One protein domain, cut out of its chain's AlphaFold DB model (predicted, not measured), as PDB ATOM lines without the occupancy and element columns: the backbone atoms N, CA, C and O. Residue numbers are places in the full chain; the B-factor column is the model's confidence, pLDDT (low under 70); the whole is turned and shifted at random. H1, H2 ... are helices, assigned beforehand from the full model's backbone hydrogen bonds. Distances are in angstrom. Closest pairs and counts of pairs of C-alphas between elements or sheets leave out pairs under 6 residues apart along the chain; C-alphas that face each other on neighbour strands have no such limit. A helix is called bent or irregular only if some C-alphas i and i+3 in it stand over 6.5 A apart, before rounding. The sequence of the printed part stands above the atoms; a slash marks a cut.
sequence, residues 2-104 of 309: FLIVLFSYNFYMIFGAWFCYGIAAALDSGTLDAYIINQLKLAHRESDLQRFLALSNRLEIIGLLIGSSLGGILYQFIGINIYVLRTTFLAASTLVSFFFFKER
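AT A GLANCE: This is residues 2 to 104 of the 309 residues of the protein "Major facilitator superfamily protein" of Streptococcus lutetiensis (UniProt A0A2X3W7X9). This is a long, open frame of helices whose long sides meet near its two ends: the arm H4a makes one side, H3 and H2 placed end to end make a second, and the arm H4b, folded back from H4a at a sharp bend, makes a third. H3 and H4a form a helical hairpin at one end, and at the other the short H1 packs between the beginning of H2 and the beginning of H4b. The printed part has 103 residues with four named helices, in the order H1, H2, H3, H4, and no named strand; the class is all helix. The whole is loose, with a radius of gyration of the C-alphas of 17.3 A, and only just elongated, spanning 53 by 27 by 22 A.

HOW THE PARTS SIT: H4, residues 46 to 100, was assigned as one helix by its hydrogen bonds but is bent: C-alphas 77 and 80 are 9.6 A apart. Its arms are H4a, residues 46 to 77, and H4b, residues 80 to 100. They touch, closest at the C-alphas of Tyr 75 and Ile 82, 6.1 A, and run opposite ways at a shallow tilt of 23 degrees. H4a touches H4b with residues 71 to 75 alone, and H4b touches H4a with residues 81 to 82 alone. H3, residues 31 to 42, touches H4a with residues 37 to 41 alone; the closest C-alphas are those of Leu 40 and Leu 49, 5.8 A. The two form a hairpin, opposite ways at a shallow tilt of 20 degrees. H1, residues 2 to 6, touches H4b, closest at the C-alphas of Phe 2 and Tyr 83, 5.5 A. H1 also touches H2, residues 11 to 27, closest at the C-alphas of Ile 4 and Ala 17, 5.7 A. H2 and H3 meet only through their link. H2 is apart from both H4a and H4b, and H3 is apart from H4b. Every O i to N i+4 pair is within hydrogen-bond range in H1, H2 and H3; in H4a it is 26 of 28 and in H4b 15 of 17.

IN THESE COORDINATES: H4a begins at C-alpha 46, (43.916, -57.692, 50.393), and is 46.1 A long. H4b is 31.6 A long and ends at C-alpha 100, (31.383, -56.747, 30.852). H2 begins at C-alpha 11, (31.628, -19.520, 21.195), and is 24.6 A long; H3 is 16.5 A and H1 6.3 A.

THE WHOLE: The C-alphas farthest apart are those of Tyr 9 and His 44, 53.5 A. Residues 22 to 31, 57 to 66 and 91 to 96 stand free. The printed part has no cut, and the links H1 to H2, H2 to H3 and H3 to H4 are tight. The mean pLDDT of the printed part is 82.7; residues 28 to 31, 50 and 104 are under 70.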
ATOM      1  N   PHE A   2      33.013 -33.919  23.010       86.44
ATOM      2  CA  PHE A   2      33.811 -34.013  21.771       86.44
ATOM      3  C   PHE A   2      33.019 -33.785  20.474       86.44
ATOM      4  O   PHE A   2      33.453 -33.005  19.633       86.44
ATOM      5  N   LEU A   3      31.829 -34.384  20.349       86.19
ATOM      6  CA  LEU A   3      30.939 -34.139  19.206       86.19
ATOM      7  C   LEU A   3      30.493 -32.674  19.122       86.19
ATOM      8  O   LEU A   3      30.492 -32.099  18.043       86.19
ATOM      9  N   ILE A   4      30.175 -32.050  20.263       86.38
ATOM     10  CA  ILE A   4      29.789 -30.633  20.302       86.38
ATOM     11  C   ILE A   4      30.941 -29.780  19.772       86.38
ATOM     12  O   ILE A   4      30.701 -28.941  18.916       86.38
ATOM     13  N   VAL A   5      32.186 -30.025  20.206       87.25
ATOM     14  CA  VAL A   5      33.365 -29.297  19.700       87.25
ATOM     15  C   VAL A   5      33.527 -29.460  18.188       87.25
ATOM     16  O   VAL A   5      33.793 -28.479  17.505       87.25
ATOM     17  N   LEU A   6      33.332 -30.672  17.663       87.81
ATOM     18  CA  LEU A   6      33.507 -30.966  16.241       87.81
ATOM     19  C   LEU A   6      32.492 -30.236  15.344       87.81
ATOM     20  O   LEU A   6      32.836 -29.842  14.235       87.81
ATOM     21  N   PHE A   7      31.271 -30.022  15.838       88.19
ATOM     22  CA  PHE A   7      30.199 -29.323  15.120       88.19
ATOM     23  C   PHE A   7      29.961 -27.888  15.619       88.19
ATOM     24  O   PHE A   7      28.941 -27.281  15.300       88.19
ATOM     25  N   SER A   8      30.865 -27.336  16.436       87.75
ATOM     26  CA  SER A   8      30.705 -25.988  16.986       87.75
ATOM     27  C   SER A   8      31.103 -24.920  15.974       87.75
ATOM     28  O   SER A   8      32.245 -24.882  15.526       87.75
ATOM     29  N   TYR A   9      30.193 -23.980  15.714       85.69
ATOM     30  CA  TYR A   9      30.453 -22.807  14.864       85.69
ATOM     31  C   TYR A   9      30.486 -21.487  15.641       85.69
ATOM     32  O   TYR A   9      30.774 -20.438  15.073       85.69
ATOM     33  N   ASN A  10      30.173 -21.509  16.939       88.81
ATOM     34  CA  ASN A  10      30.145 -20.313  17.769       88.81
ATOM     35  C   ASN A  10      30.705 -20.575  19.172       88.81
ATOM     36  O   ASN A  10      30.798 -21.713  19.641       88.81
ATOM     37  N   PHE A  11      31.064 -19.486  19.850       87.81
ATOM     38  CA  PHE A  11      31.628 -19.520  21.195       87.81
ATOM     39  C   PHE A  11      30.710 -20.213  22.213       87.81
ATOM     40  O   PHE A  11      31.191 -20.979  23.045       87.81
ATOM     41  N   TYR A  12      29.394 -19.992  22.140       91.44
ATOM     42  CA  TYR A  12      28.438 -20.535  23.111       91.44
ATOM     43  C   TYR A  12      28.337 -22.063  23.056       91.44
ATOM     44  O   TYR A  12      28.225 -22.706  24.098       91.44
ATOM     45  N   MET A  13      28.435 -22.663  21.867       89.88
ATOM     46  CA  MET A  13      28.483 -24.120  21.711       89.88
ATOM     47  C   MET A  13      29.768 -24.701  22.300       89.88
ATOM     48  O   MET A  13      29.711 -25.696  23.022       89.88
ATOM     49  N   ILE A  14      30.909 -24.040  22.078       89.94
ATOM     50  CA  ILE A  14      32.186 -24.428  22.692       89.94
ATOM     51  C   ILE A  14      32.090 -24.318  24.219       89.94
ATOM     52  O   ILE A  14      32.477 -25.246  24.926       89.94
ATOM     53  N   PHE A  15      31.516 -23.230  24.740       88.94
ATOM     54  CA  PHE A  15      31.275 -23.047  26.171       88.94
ATOM     55  C   PHE A  15      30.395 -24.165  26.749       88.94
ATOM     56  O   PHE A  15      30.764 -24.784  27.747       88.94
ATOM     57  N   GLY A  16      29.282 -24.492  26.085       90.25
ATOM     58  CA  GLY A  16      28.426 -25.618  26.458       90.25
ATOM     59  C   GLY A  16      29.171 -26.956  26.438       90.25
ATOM     60  O   GLY A  16      29.011 -27.769  27.347       90.25
ATOM     61  N   ALA A  17      30.058 -27.168  25.462       90.69
ATOM     62  CA  ALA A  17      30.891 -28.363  25.388       90.69
ATOM     63  C   ALA A  17      31.806 -28.499  26.619       90.69
ATOM     64  O   ALA A  17      31.859 -29.577  27.220       90.69
ATOM     65  N   TRP A  18      32.483 -27.417  27.015       88.69
ATOM     66  CA  TRP A  18      33.340 -27.375  28.207       88.69
ATOM     67  C   TRP A  18      32.551 -27.514  29.509       88.69
ATOM     68  O   TRP A  18      33.007 -28.194  30.425       88.69
ATOM     69  N   PHE A  19      31.343 -26.953  29.576       88.31
ATOM     70  CA  PHE A  19      30.443 -27.146  30.711       88.31
ATOM     71  C   PHE A  19      30.052 -28.623  30.878       88.31
ATOM     72  O   PHE A  19      30.192 -29.183  31.966       88.31
ATOM     73  N   CYS A  20      29.664 -29.301  29.790       90.12
ATOM     74  CA  CYS A  20      29.399 -30.742  29.811       90.12
ATOM     75  C   CYS A  20      30.631 -31.555  30.229       90.12
ATOM     76  O   CYS A  20      30.490 -32.555  30.928       90.12
ATOM     77  N   TYR A  21      31.831 -31.145  29.804       87.81
ATOM     78  CA  TYR A  21      33.071 -31.779  30.254       87.81
ATOM     79  C   TYR A  21      33.286 -31.606  31.759       87.81
ATOM     80  O   TYR A  21      33.641 -32.573  32.420       87.81
ATOM     81  N   GLY A  22      33.004 -30.425  32.316       84.25
ATOM     82  CA  GLY A  22      33.070 -30.187  33.760       84.25
ATOM     83  C   GLY A  22      32.141 -31.106  34.562       84.25
ATOM     84  O   GLY A  22      32.567 -31.673  35.565       84.25
ATOM     85  N   ILE A  23      30.905 -31.313  34.089       84.81
ATOM     86  CA  ILE A  23      29.965 -32.268  34.703       84.81
ATOM     87  C   ILE A  23      30.497 -33.698  34.585       84.81
ATOM     88  O   ILE A  23      30.543 -34.414  35.581       84.81
ATOM     89  N   ALA A  24      30.932 -34.111  33.391       84.31
ATOM     90  CA  ALA A  24      31.469 -35.451  33.172       84.31
ATOM     91  C   ALA A  24      32.680 -35.733  34.076       84.31
ATOM     92  O   ALA A  24      32.702 -36.758  34.741       84.31
ATOM     93  N   ALA A  25      33.623 -34.794  34.192       79.00
ATOM     94  CA  ALA A  25      34.790 -34.916  35.068       79.00
ATOM     95  C   ALA A  25      34.429 -34.957  36.567       79.00
ATOM     96  O   ALA A  25      35.198 -35.476  37.374       79.00
ATOM     97  N   ALA A  26      33.280 -34.401  36.964       74.25
ATOM     98  CA  ALA A  26      32.766 -34.533  38.327       74.25
ATOM     99  C   ALA A  26      32.082 -35.889  38.571       74.25
ATOM    100  O   ALA A  26      32.104 -36.369  39.697       74.25
ATOM    101  N   LEU A  27      31.491 -36.504  37.542       74.56
ATOM    102  CA  LEU A  27      30.853 -37.825  37.622       74.56
ATOM    103  C   LEU A  27      31.853 -38.982  37.486       74.56
ATOM    104  O   LEU A  27      31.647 -40.044  38.069       74.56
ATOM    105  N   ASP A  28      32.940 -38.762  36.746       68.81
ATOM    106  CA  ASP A  28      34.036 -39.716  36.537       68.81
ATOM    107  C   ASP A  28      34.856 -39.971  37.813       68.81
ATOM    108  O   ASP A  28      35.712 -40.848  37.843       68.81
ATOM    109  N   SER A  29      34.600 -39.236  38.904       54.94
ATOM    110  CA  SER A  29      35.354 -39.362  40.152       54.94
ATOM    111  C   SER A  29      35.075 -40.694  40.870       54.94
ATOM    112  O   SER A  29      34.303 -40.759  41.827       54.94
ATOM    113  N   GLY A  30      35.726 -41.764  40.412       58.41
ATOM    114  CA  GLY A  30      36.016 -42.972  41.184       58.41
ATOM    115  C   GLY A  30      34.826 -43.864  41.532       58.41
ATOM    116  O   GLY A  30      34.942 -44.663  42.455       58.41
ATOM    117  N   THR A  31      33.688 -43.765  40.841       68.50
ATOM    118  CA  THR A  31      32.496 -44.582  41.147       68.50
ATOM    119  C   THR A  31      32.739 -46.079  40.911       68.50
ATOM    120  O   THR A  31      32.474 -46.896  41.796       68.50
ATOM    121  N   LEU A  32      33.307 -46.443  39.757       72.50
ATOM    122  CA  LEU A  32      33.663 -47.827  39.421       72.50
ATOM    123  C   LEU A  32      34.831 -48.348  40.267       72.50
ATOM    124  O   LEU A  32      34.765 -49.465  40.785       72.50
ATOM    125  N   ASP A  33      35.866 -47.530  40.465       73.25
ATOM    126  CA  ASP A  33      37.018 -47.900  41.292       73.25
ATOM    127  C   ASP A  33      36.606 -48.135  42.746       73.25
ATOM    128  O   ASP A  33      36.967 -49.155  43.332       73.25
ATOM    129  N   ALA A  34      35.786 -47.249  43.319       70.62
ATOM    130  CA  ALA A  34      35.254 -47.414  44.667       70.62
ATOM    131  C   ALA A  34      34.402 -48.682  44.784       70.62
ATOM    132  O   ALA A  34      34.523 -49.411  45.772       70.62
ATOM    133  N   TYR A  35      33.578 -48.984  43.776       77.00
ATOM    134  CA  TYR A  35      32.806 -50.221  43.740       77.00
ATOM    135  C   TYR A  35      33.719 -51.457  43.767       77.00
ATOM    136  O   TYR A  35      33.528 -52.341  44.606       77.00
ATOM    137  N   ILE A  36      34.742 -51.516  42.908       79.62
ATOM    138  CA  ILE A  36      35.675 -52.654  42.841       79.62
ATOM    139  C   ILE A  36      36.476 -52.783  44.141       79.62
ATOM    140  O   ILE A  36      36.581 -53.878  44.694       79.62
ATOM    141  N   ILE A  37      36.987 -51.670  44.675       77.06
ATOM    142  CA  ILE A  37      37.716 -51.635  45.949       77.06
ATOM    143  C   ILE A  37      36.849 -52.195  47.081       77.06
ATOM    144  O   ILE A  37      37.319 -53.027  47.859       77.06
ATOM    145  N   ASN A  38      35.586 -51.775  47.166       74.38
ATOM    146  CA  ASN A  38      34.663 -52.254  48.193       74.38
ATOM    147  C   ASN A  38      34.391 -53.756  48.058       74.38
ATOM    148  O   ASN A  38      34.415 -54.465  49.061       74.38
ATOM    149  N   GLN A  39      34.209 -54.263  46.835       79.38
ATOM    150  CA  GLN A  39      34.039 -55.700  46.585       79.38
ATOM    151  C   GLN A  39      35.260 -56.516  47.032       79.38
ATOM    152  O   GLN A  39      35.109 -57.542  47.692       79.38
ATOM    153  N   LEU A  40      36.474 -56.053  46.718       81.44
ATOM    154  CA  LEU A  40      37.713 -56.735  47.114       81.44
ATOM    155  C   LEU A  40      37.921 -56.719  48.634       81.44
ATOM    156  O   LEU A  40      38.351 -57.725  49.201       81.44
ATOM    157  N   LYS A  41      37.568 -55.610  49.299       72.31
ATOM    158  CA  LYS A  41      37.605 -55.497  50.765       72.31
ATOM    159  C   LYS A  41      36.603 -56.433  51.441       72.31
ATOM    160  O   LYS A  41      36.990 -57.151  52.357       72.31
ATOM    161  N   LEU A  42      35.351 -56.461  50.975       77.69
ATOM    162  CA  LEU A  42      34.307 -57.351  51.507       77.69
ATOM    163  C   LEU A  42      34.648 -58.832  51.306       77.69
ATOM    164  O   LEU A  42      34.313 -59.663  52.141       77.69
ATOM    165  N   ALA A  43      35.345 -59.163  50.219       81.12
ATOM    166  CA  ALA A  43      35.826 -60.513  49.952       81.12
ATOM    167  C   ALA A  43      37.128 -60.872  50.704       81.12
ATOM    168  O   ALA A  43      37.675 -61.947  50.462       81.12
ATOM    169  N   HIS A  44      37.643 -59.985  51.568       78.38
ATOM    170  CA  HIS A  44      38.908 -60.135  52.301       78.38
ATOM    171  C   HIS A  44      40.124 -60.449  51.405       78.38
ATOM    172  O   HIS A  44      41.043 -61.164  51.803       78.38
ATOM    173  N   ARG A  45      40.155 -59.910  50.177       79.00
ATOM    174  CA  ARG A  45      41.233 -60.145  49.198       79.00
ATOM    175  C   ARG A  45      42.235 -58.995  49.161       79.00
ATOM    176  O   ARG A  45      42.331 -58.264  48.177       79.00
ATOM    177  N   GLU A  46      42.983 -58.820  50.245       74.12
ATOM    178  CA  GLU A  46      43.916 -57.692  50.393       74.12
ATOM    179  C   GLU A  46      45.033 -57.671  49.335       74.12
ATOM    180  O   GLU A  46      45.404 -56.602  48.849       74.12
ATOM    181  N   SER A  47      45.531 -58.838  48.917       74.50
ATOM    182  CA  SER A  47      46.540 -58.957  47.856       74.50
ATOM    183  C   SER A  47      46.004 -58.525  46.485       74.50
ATOM    184  O   SER A  47      46.669 -57.774  45.767       74.50
ATOM    185  N   ASP A  48      44.782 -58.938  46.135       80.38
ATOM    186  CA  ASP A  48      44.112 -58.535  44.891       80.38
ATOM    187  C   ASP A  48      43.770 -57.042  44.906       80.38
ATOM    188  O   ASP A  48      43.895 -56.373  43.882       80.38
ATOM    189  N   LEU A  49      43.396 -56.498  46.070       72.56
ATOM    190  CA  LEU A  49      43.169 -55.067  46.260       72.56
ATOM    191  C   LEU A  49      44.440 -54.254  45.987       72.56
ATOM    192  O   LEU A  49      44.405 -53.306  45.204       72.56
ATOM    193  N   GLN A  50      45.567 -54.629  46.599       68.69
ATOM    194  CA  GLN A  50      46.849 -53.954  46.365       68.69
ATOM    195  C   GLN A  50      47.265 -54.043  44.893       68.69
ATOM    196  O   GLN A  50      47.701 -53.048  44.308       68.69
ATOM    197  N   ARG A  51      47.085 -55.213  44.270       80.81
ATOM    198  CA  ARG A  51      47.385 -55.423  42.852       80.81
ATOM    199  C   ARG A  51      46.495 -54.574  41.944       80.81
ATOM    200  O   ARG A  51      47.017 -53.982  41.002       80.81
ATOM    201  N   PHE A  52      45.193 -54.495  42.222       82.69
ATOM    202  CA  PHE A  52      44.243 -53.666  41.474       82.69
ATOM    203  C   PHE A  52      44.636 -52.187  41.529       82.69
ATOM    204  O   PHE A  52      44.792 -51.565  40.482       82.69
ATOM    205  N   LEU A  53      44.879 -51.653  42.730       74.06
ATOM    206  CA  LEU A  53      45.274 -50.254  42.919       74.06
ATOM    207  C   LEU A  53      46.583 -49.926  42.189       74.06
ATOM    208  O   LEU A  53      46.679 -48.920  41.489       74.06
ATOM    209  N   ALA A  54      47.589 -50.799  42.312       72.25
ATOM    210  CA  ALA A  54      48.866 -50.615  41.634       72.25
ATOM    211  C   ALA A  54      48.732 -50.682  40.105       72.25
ATOM    212  O   ALA A  54      49.389 -49.915  39.400       72.25
ATOM    213  N   LEU A  55      47.901 -51.591  39.584       82.69
ATOM    214  CA  LEU A  55      47.670 -51.729  38.147       82.69
ATOM    215  C   LEU A  55      46.896 -50.528  37.590       82.69
ATOM    216  O   LEU A  55      47.314 -49.987  36.571       82.69
ATOM    217  N   SER A  56      45.827 -50.097  38.265       80.69
ATOM    218  CA  SER A  56      44.992 -48.967  37.838       80.69
ATOM    219  C   SER A  56      45.821 -47.687  37.708       80.69
ATOM    220  O   SER A  56      45.927 -47.127  36.617       80.69
ATOM    221  N   ASN A  57      46.563 -47.323  38.762       74.81
ATOM    222  CA  ASN A  57      47.430 -46.141  38.749       74.81
ATOM    223  C   ASN A  57      48.506 -46.207  37.652       74.81
ATOM    224  O   ASN A  57      48.815 -45.208  37.006       74.81
ATOM    225  N   ARG A  58      49.105 -47.386  37.419       80.06
ATOM    226  CA  ARG A  58      50.103 -47.554  36.348       80.06
ATOM    227  C   ARG A  58      49.483 -47.366  34.968       80.06
ATOM    228  O   ARG A  58      50.096 -46.716  34.126       80.06
ATOM    229  N   LEU A  59      48.301 -47.932  34.734       85.00
ATOM    230  CA  LEU A  59      47.592 -47.794  33.465       85.00
ATOM    231  C   LEU A  59      47.157 -46.348  33.214       85.00
ATOM    232  O   LEU A  59      47.278 -45.890  32.083       85.00
ATOM    233  N   GLU A  60      46.734 -45.617  34.247       81.06
ATOM    234  CA  GLU A  60      46.405 -44.192  34.144       81.06
ATOM    235  C   GLU A  60      47.625 -43.364  33.716       81.06
ATOM    236  O   GLU A  60      47.556 -42.625  32.733       81.06
ATOM    237  N   ILE A  61      48.774 -43.546  34.380       72.56
ATOM    238  CA  ILE A  61      50.021 -42.838  34.042       72.56
ATOM    239  C   ILE A  61      50.472 -43.166  32.614       72.56
ATOM    240  O   ILE A  61      50.810 -42.266  31.843       72.56
ATOM    241  N   ILE A  62      50.467 -44.451  32.241       81.25
ATOM    242  CA  ILE A  62      50.839 -44.893  30.890       81.25
ATOM    243  C   ILE A  62      49.867 -44.311  29.857       81.25
ATOM    244  O   ILE A  62      50.303 -43.785  28.833       81.25
ATOM    245  N   GLY A  63      48.564 -44.362  30.132       86.00
ATOM    246  CA  GLY A  63      47.519 -43.821  29.271       86.00
ATOM    247  C   GLY A  63      47.654 -42.313  29.075       86.00
ATOM    248  O   GLY A  63      47.551 -41.836  27.946       86.00
ATOM    249  N   LEU A  64      47.965 -41.567  30.137       80.56
ATOM    250  CA  LEU A  64      48.192 -40.125  30.076       80.56
ATOM    251  C   LEU A  64      49.443 -39.787  29.256       80.56
ATOM    252  O   LEU A  64      49.390 -38.917  28.384       80.56
ATOM    253  N   LEU A  65      50.551 -40.499  29.474       80.62
ATOM    254  CA  LEU A  65      51.808 -40.272  28.760       80.62
ATOM    255  C   LEU A  65      51.676 -40.604  27.269       80.62
ATOM    256  O   LEU A  65      52.021 -39.780  26.418       80.62
ATOM    257  N   ILE A  66      51.127 -41.774  26.940       85.19
ATOM    258  CA  ILE A  66      50.917 -42.204  25.553       85.19
ATOM    259  C   ILE A  66      49.872 -41.314  24.878       85.19
ATOM    260  O   ILE A  66      50.109 -40.808  23.783       85.19
ATOM    261  N   GLY A  67      48.730 -41.088  25.529       86.81
ATOM    262  CA  GLY A  67      47.611 -40.335  24.971       86.81
ATOM    263  C   GLY A  67      47.952 -38.873  24.699       86.81
ATOM    264  O   GLY A  67      47.584 -38.343  23.651       86.81
ATOM    265  N   SER A  68      48.697 -38.222  25.596       79.25
ATOM    266  CA  SER A  68      49.147 -36.844  25.383       79.25
ATOM    267  C   SER A  68      50.233 -36.736  24.308       79.25
ATOM    268  O   SER A  68      50.148 -35.853  23.453       79.25
ATOM    269  N   SER A  69      51.195 -37.663  24.288       82.19
ATOM    270  CA  SER A  69      52.288 -37.673  23.306       82.19
ATOM    271  C   SER A  69      51.781 -37.981  21.897       82.19
ATOM    272  O   SER A  69      51.971 -37.184  20.976       82.19
ATOM    273  N   LEU A  70      51.074 -39.105  21.726       87.06
ATOM    274  CA  LEU A  70      50.494 -39.490  20.439       87.06
ATOM    275  C   LEU A  70      49.422 -38.499  20.003       87.06
ATOM    276  O   LEU A  70      49.375 -38.140  18.832       87.06
ATOM    277  N   GLY A  71      48.589 -38.020  20.929       86.62
ATOM    278  CA  GLY A  71      47.562 -37.032  20.625       86.62
ATOM    279  C   GLY A  71      48.150 -35.725  20.098       86.62
ATOM    280  O   GLY A  71      47.669 -35.205  19.095       86.62
ATOM    281  N   GLY A  72      49.221 -35.220  20.718       82.75
ATOM    282  CA  GLY A  72      49.914 -34.016  20.258       82.75
ATOM    283  C   GLY A  72      50.535 -34.174  18.869       82.75
ATOM    284  O   GLY A  72      50.439 -33.261  18.052       82.75
ATOM    285  N   ILE A  73      51.128 -35.338  18.586       86.00
ATOM    286  CA  ILE A  73      51.702 -35.656  17.270       86.00
ATOM    287  C   ILE A  73      50.596 -35.794  16.219       86.00
ATOM    288  O   ILE A  73      50.632 -35.113  15.198       86.00
ATOM    289  N   LEU A  74      49.580 -36.620  16.482       89.56
ATOM    290  CA  LEU A  74      48.462 -36.852  15.567       89.56
ATOM    291  C   LEU A  74      47.727 -35.557  15.235       89.56
ATOM    292  O   LEU A  74      47.391 -35.342  14.075       89.56
ATOM    293  N   TYR A  75      47.536 -34.664  16.211       87.75
ATOM    294  CA  TYR A  75      46.879 -33.378  15.985       87.75
ATOM    295  C   TYR A  75      47.544 -32.550  14.876       87.75
ATOM    296  O   TYR A  75      46.843 -31.857  14.144       87.75
ATOM    297  N   GLN A  76      48.864 -32.657  14.687       83.25
ATOM    298  CA  GLN A  76      49.555 -31.958  13.595       83.25
ATOM    299  C   GLN A  76      49.174 -32.491  12.206       83.25
ATOM    300  O   GLN A  76      49.245 -31.745  11.235       83.25
ATOM    301  N   PHE A  77      48.750 -33.753  12.111       87.94
ATOM    302  CA  PHE A  77      48.372 -34.398  10.852       87.94
ATOM    303  C   PHE A  77      46.868 -34.333  10.577       87.94
ATOM    304  O   PHE A  77      46.463 -34.098   9.444       87.94
ATOM    305  N   ILE A  78      46.033 -34.551  11.600       91.31
ATOM    306  CA  ILE A  78      44.572 -34.678  11.438       91.31
ATOM    307  C   ILE A  78      43.781 -33.481  11.985       91.31
ATOM    308  O   ILE A  78      42.565 -33.412  11.798       91.31
ATOM    309  N   GLY A  79      44.440 -32.539  12.667       87.88
ATOM    310  CA  GLY A  79      43.818 -31.338  13.221       87.88
ATOM    311  C   GLY A  79      42.626 -31.646  14.129       87.88
ATOM    312  O   GLY A  79      42.668 -32.540  14.979       87.88
ATOM    313  N   ILE A  80      41.525 -30.918  13.925       86.56
ATOM    314  CA  ILE A  80      40.294 -31.041  14.721       86.56
ATOM    315  C   ILE A  80      39.653 -32.439  14.647       86.56
ATOM    316  O   ILE A  80      38.958 -32.845  15.579       86.56
ATOM    317  N   ASN A  81      39.950 -33.235  13.613       90.38
ATOM    318  CA  ASN A  81      39.421 -34.598  13.490       90.38
ATOM    319  C   ASN A  81      39.929 -35.543  14.593       90.38
ATOM    320  O   ASN A  81      39.372 -36.626  14.777       90.38
ATOM    321  N   ILE A  82      40.909 -35.124  15.404       90.69
ATOM    322  CA  ILE A  82      41.304 -35.841  16.623       90.69
ATOM    323  C   ILE A  82      40.128 -36.088  17.586       90.69
ATOM    324  O   ILE A  82      40.131 -37.067  18.335       90.69
ATOM    325  N   TYR A  83      39.098 -35.235  17.562       90.25
ATOM    326  CA  TYR A  83      37.902 -35.409  18.387       90.25
ATOM    327  C   TYR A  83      37.040 -36.601  17.949       90.25
ATOM    328  O   TYR A  83      36.366 -37.192  18.797       90.25
ATOM    329  N   VAL A  84      37.108 -37.015  16.676       91.31
ATOM    330  CA  VAL A  84      36.478 -38.260  16.203       91.31
ATOM    331  C   VAL A  84      37.148 -39.450  16.875       91.31
ATOM    332  O   VAL A  84      36.473 -40.252  17.510       91.31
ATOM    333  N   LEU A  85      38.484 -39.506  16.834       90.94
ATOM    334  CA  LEU A  85      39.259 -40.580  17.456       90.94
ATOM    335  C   LEU A  85      38.983 -40.683  18.965       90.94
ATOM    336  O   LEU A  85      38.739 -41.774  19.479       90.94
ATOM    337  N   ARG A  86      38.940 -39.541  19.670       88.38
ATOM    338  CA  ARG A  86      38.563 -39.492  21.095       88.38
ATOM    339  C   ARG A  86      37.153 -40.022  21.348       88.38
ATOM    340  O   ARG A  86      36.945 -40.740  22.321       88.38
ATOM    341  N   THR A  87      36.197 -39.685  20.484       90.62
ATOM    342  CA  THR A  87      34.814 -40.168  20.600       90.62
ATOM    343  C   THR A  87      34.744 -41.680  20.399       90.62
ATOM    344  O   THR A  87      34.085 -42.358  21.182       90.62
ATOM    345  N   THR A  88      35.473 -42.223  19.421       91.38
ATOM    346  CA  THR A  88      35.547 -43.669  19.172       91.38
ATOM    347  C   THR A  88      36.133 -44.421  20.365       91.38
ATOM    348  O   THR A  88      35.551 -45.411  20.799       91.38
ATOM    349  N   PHE A  89      37.242 -43.944  20.942       90.75
ATOM    350  CA  PHE A  89      37.827 -44.581  22.125       90.75
ATOM    351  C   PHE A  89      36.917 -44.503  23.351       90.75
ATOM    352  O   PHE A  89      36.802 -45.486  24.082       90.75
ATOM    353  N   LEU A  90      36.231 -43.375  23.557       89.69
ATOM    354  CA  LEU A  90      35.256 -43.246  24.638       89.69
ATOM    355  C   LEU A  90      34.095 -44.229  24.452       89.69
ATOM    356  O   LEU A  90      33.771 -44.960  25.380       89.69
ATOM    357  N   ALA A  91      33.515 -44.294  23.251       91.94
ATOM    358  CA  ALA A  91      32.433 -45.224  22.943       91.94
ATOM    359  C   ALA A  91      32.870 -46.683  23.141       91.94
ATOM    360  O   ALA A  91      32.146 -47.453  23.765       91.94
ATOM    361  N   ALA A  92      34.072 -47.048  22.685       92.69
ATOM    362  CA  ALA A  92      34.635 -48.377  22.906       92.69
ATOM    363  C   ALA A  92      34.777 -48.696  24.405       92.69
ATOM    364  O   ALA A  92      34.345 -49.759  24.843       92.69
ATOM    365  N   SER A  93      35.309 -47.761  25.201       88.75
ATOM    366  CA  SER A  93      35.429 -47.912  26.659       88.75
ATOM    367  C   SER A  93      34.062 -48.085  27.331       88.75
ATOM    368  O   SER A  93      33.856 -49.020  28.103       88.75
ATOM    369  N   THR A  94      33.082 -47.246  26.979       87.94
ATOM    370  CA  THR A  94      31.718 -47.348  27.512       87.94
ATOM    371  C   THR A  94      31.050 -48.668  27.134       87.94
ATOM    372  O   THR A  94      30.394 -49.264  27.982       87.94
ATOM    373  N   LEU A  95      31.232 -49.161  25.904       91.38
ATOM    374  CA  LEU A  95      30.690 -50.451  25.468       91.38
ATOM    375  C   LEU A  95      31.312 -51.616  26.240       91.38
ATOM    376  O   LEU A  95      30.590 -52.514  26.670       91.38
ATOM    377  N   VAL A  96      32.630 -51.592  26.459       90.12
ATOM    378  CA  VAL A  96      33.304 -52.607  27.278       90.12
ATOM    379  C   VAL A  96      32.734 -52.599  28.696       90.12
ATOM    380  O   VAL A  96      32.325 -53.646  29.195       90.12
ATOM    381  N   SER A  97      32.609 -51.431  29.326       85.31
ATOM    382  CA  SER A  97      31.983 -51.334  30.646       85.31
ATOM    383  C   SER A  97      30.540 -51.840  30.626       85.31
ATOM    384  O   SER A  97      30.175 -52.658  31.457       85.31
ATOM    385  N   PHE A  98      29.731 -51.445  29.644       85.88
ATOM    386  CA  PHE A  98      28.326 -51.844  29.553       85.88
ATOM    387  C   PHE A  98      28.129 -53.362  29.407       85.88
ATOM    388  O   PHE A  98      27.261 -53.933  30.064       85.88
ATOM    389  N   PHE A  99      28.928 -54.034  28.572       88.31
ATOM    390  CA  PHE A  99      28.775 -55.474  28.333       88.31
ATOM    391  C   PHE A  99      29.442 -56.352  29.399       88.31
ATOM    392  O   PHE A  99      28.945 -57.442  29.692       88.31
ATOM    393  N   PHE A 100      30.570 -55.914  29.962       85.50
ATOM    394  CA  PHE A 100      31.383 -56.747  30.852       85.50
ATOM    395  C   PHE A 100      31.213 -56.413  32.338       85.50
ATOM    396  O   PHE A 100      31.468 -57.278  33.182       85.50
ATOM    397  N   PHE A 101      30.758 -55.207  32.691       80.81
ATOM    398  CA  PHE A 101      30.501 -54.853  34.083       80.81
ATOM    399  C   PHE A 101      29.155 -55.423  34.540       80.81
ATOM    400  O   PHE A 101      28.087 -54.972  34.134       80.81
ATOM    401  N   LYS A 102      29.206 -56.427  35.420       76.50
ATOM    402  CA  LYS A 102      28.023 -56.956  36.107       76.50
ATOM    403  C   LYS A 102      27.997 -56.454  37.539       76.50
ATOM    404  O   LYS A 102      28.809 -56.876  38.369       76.50
ATOM    405  N   GLU A 103      27.036 -55.591  37.831       70.19
ATOM    406  CA  GLU A 103      26.759 -55.171  39.195       70.19
ATOM    407  C   GLU A 103      26.224 -56.367  40.000       70.19
ATOM    408  O   GLU A 103      25.282 -57.051  39.605       70.19
ATOM    409  N   ARG A 104      26.903 -56.681  41.106       65.06
ATOM    410  CA  ARG A 104      26.631 -57.833  41.980       65.06
ATOM    411  C   ARG A 104      26.077 -57.428  43.344       65.06
ATOM    412  O   ARG A 104      25.583 -58.293  44.060       65.06
TER     413      ARG A 104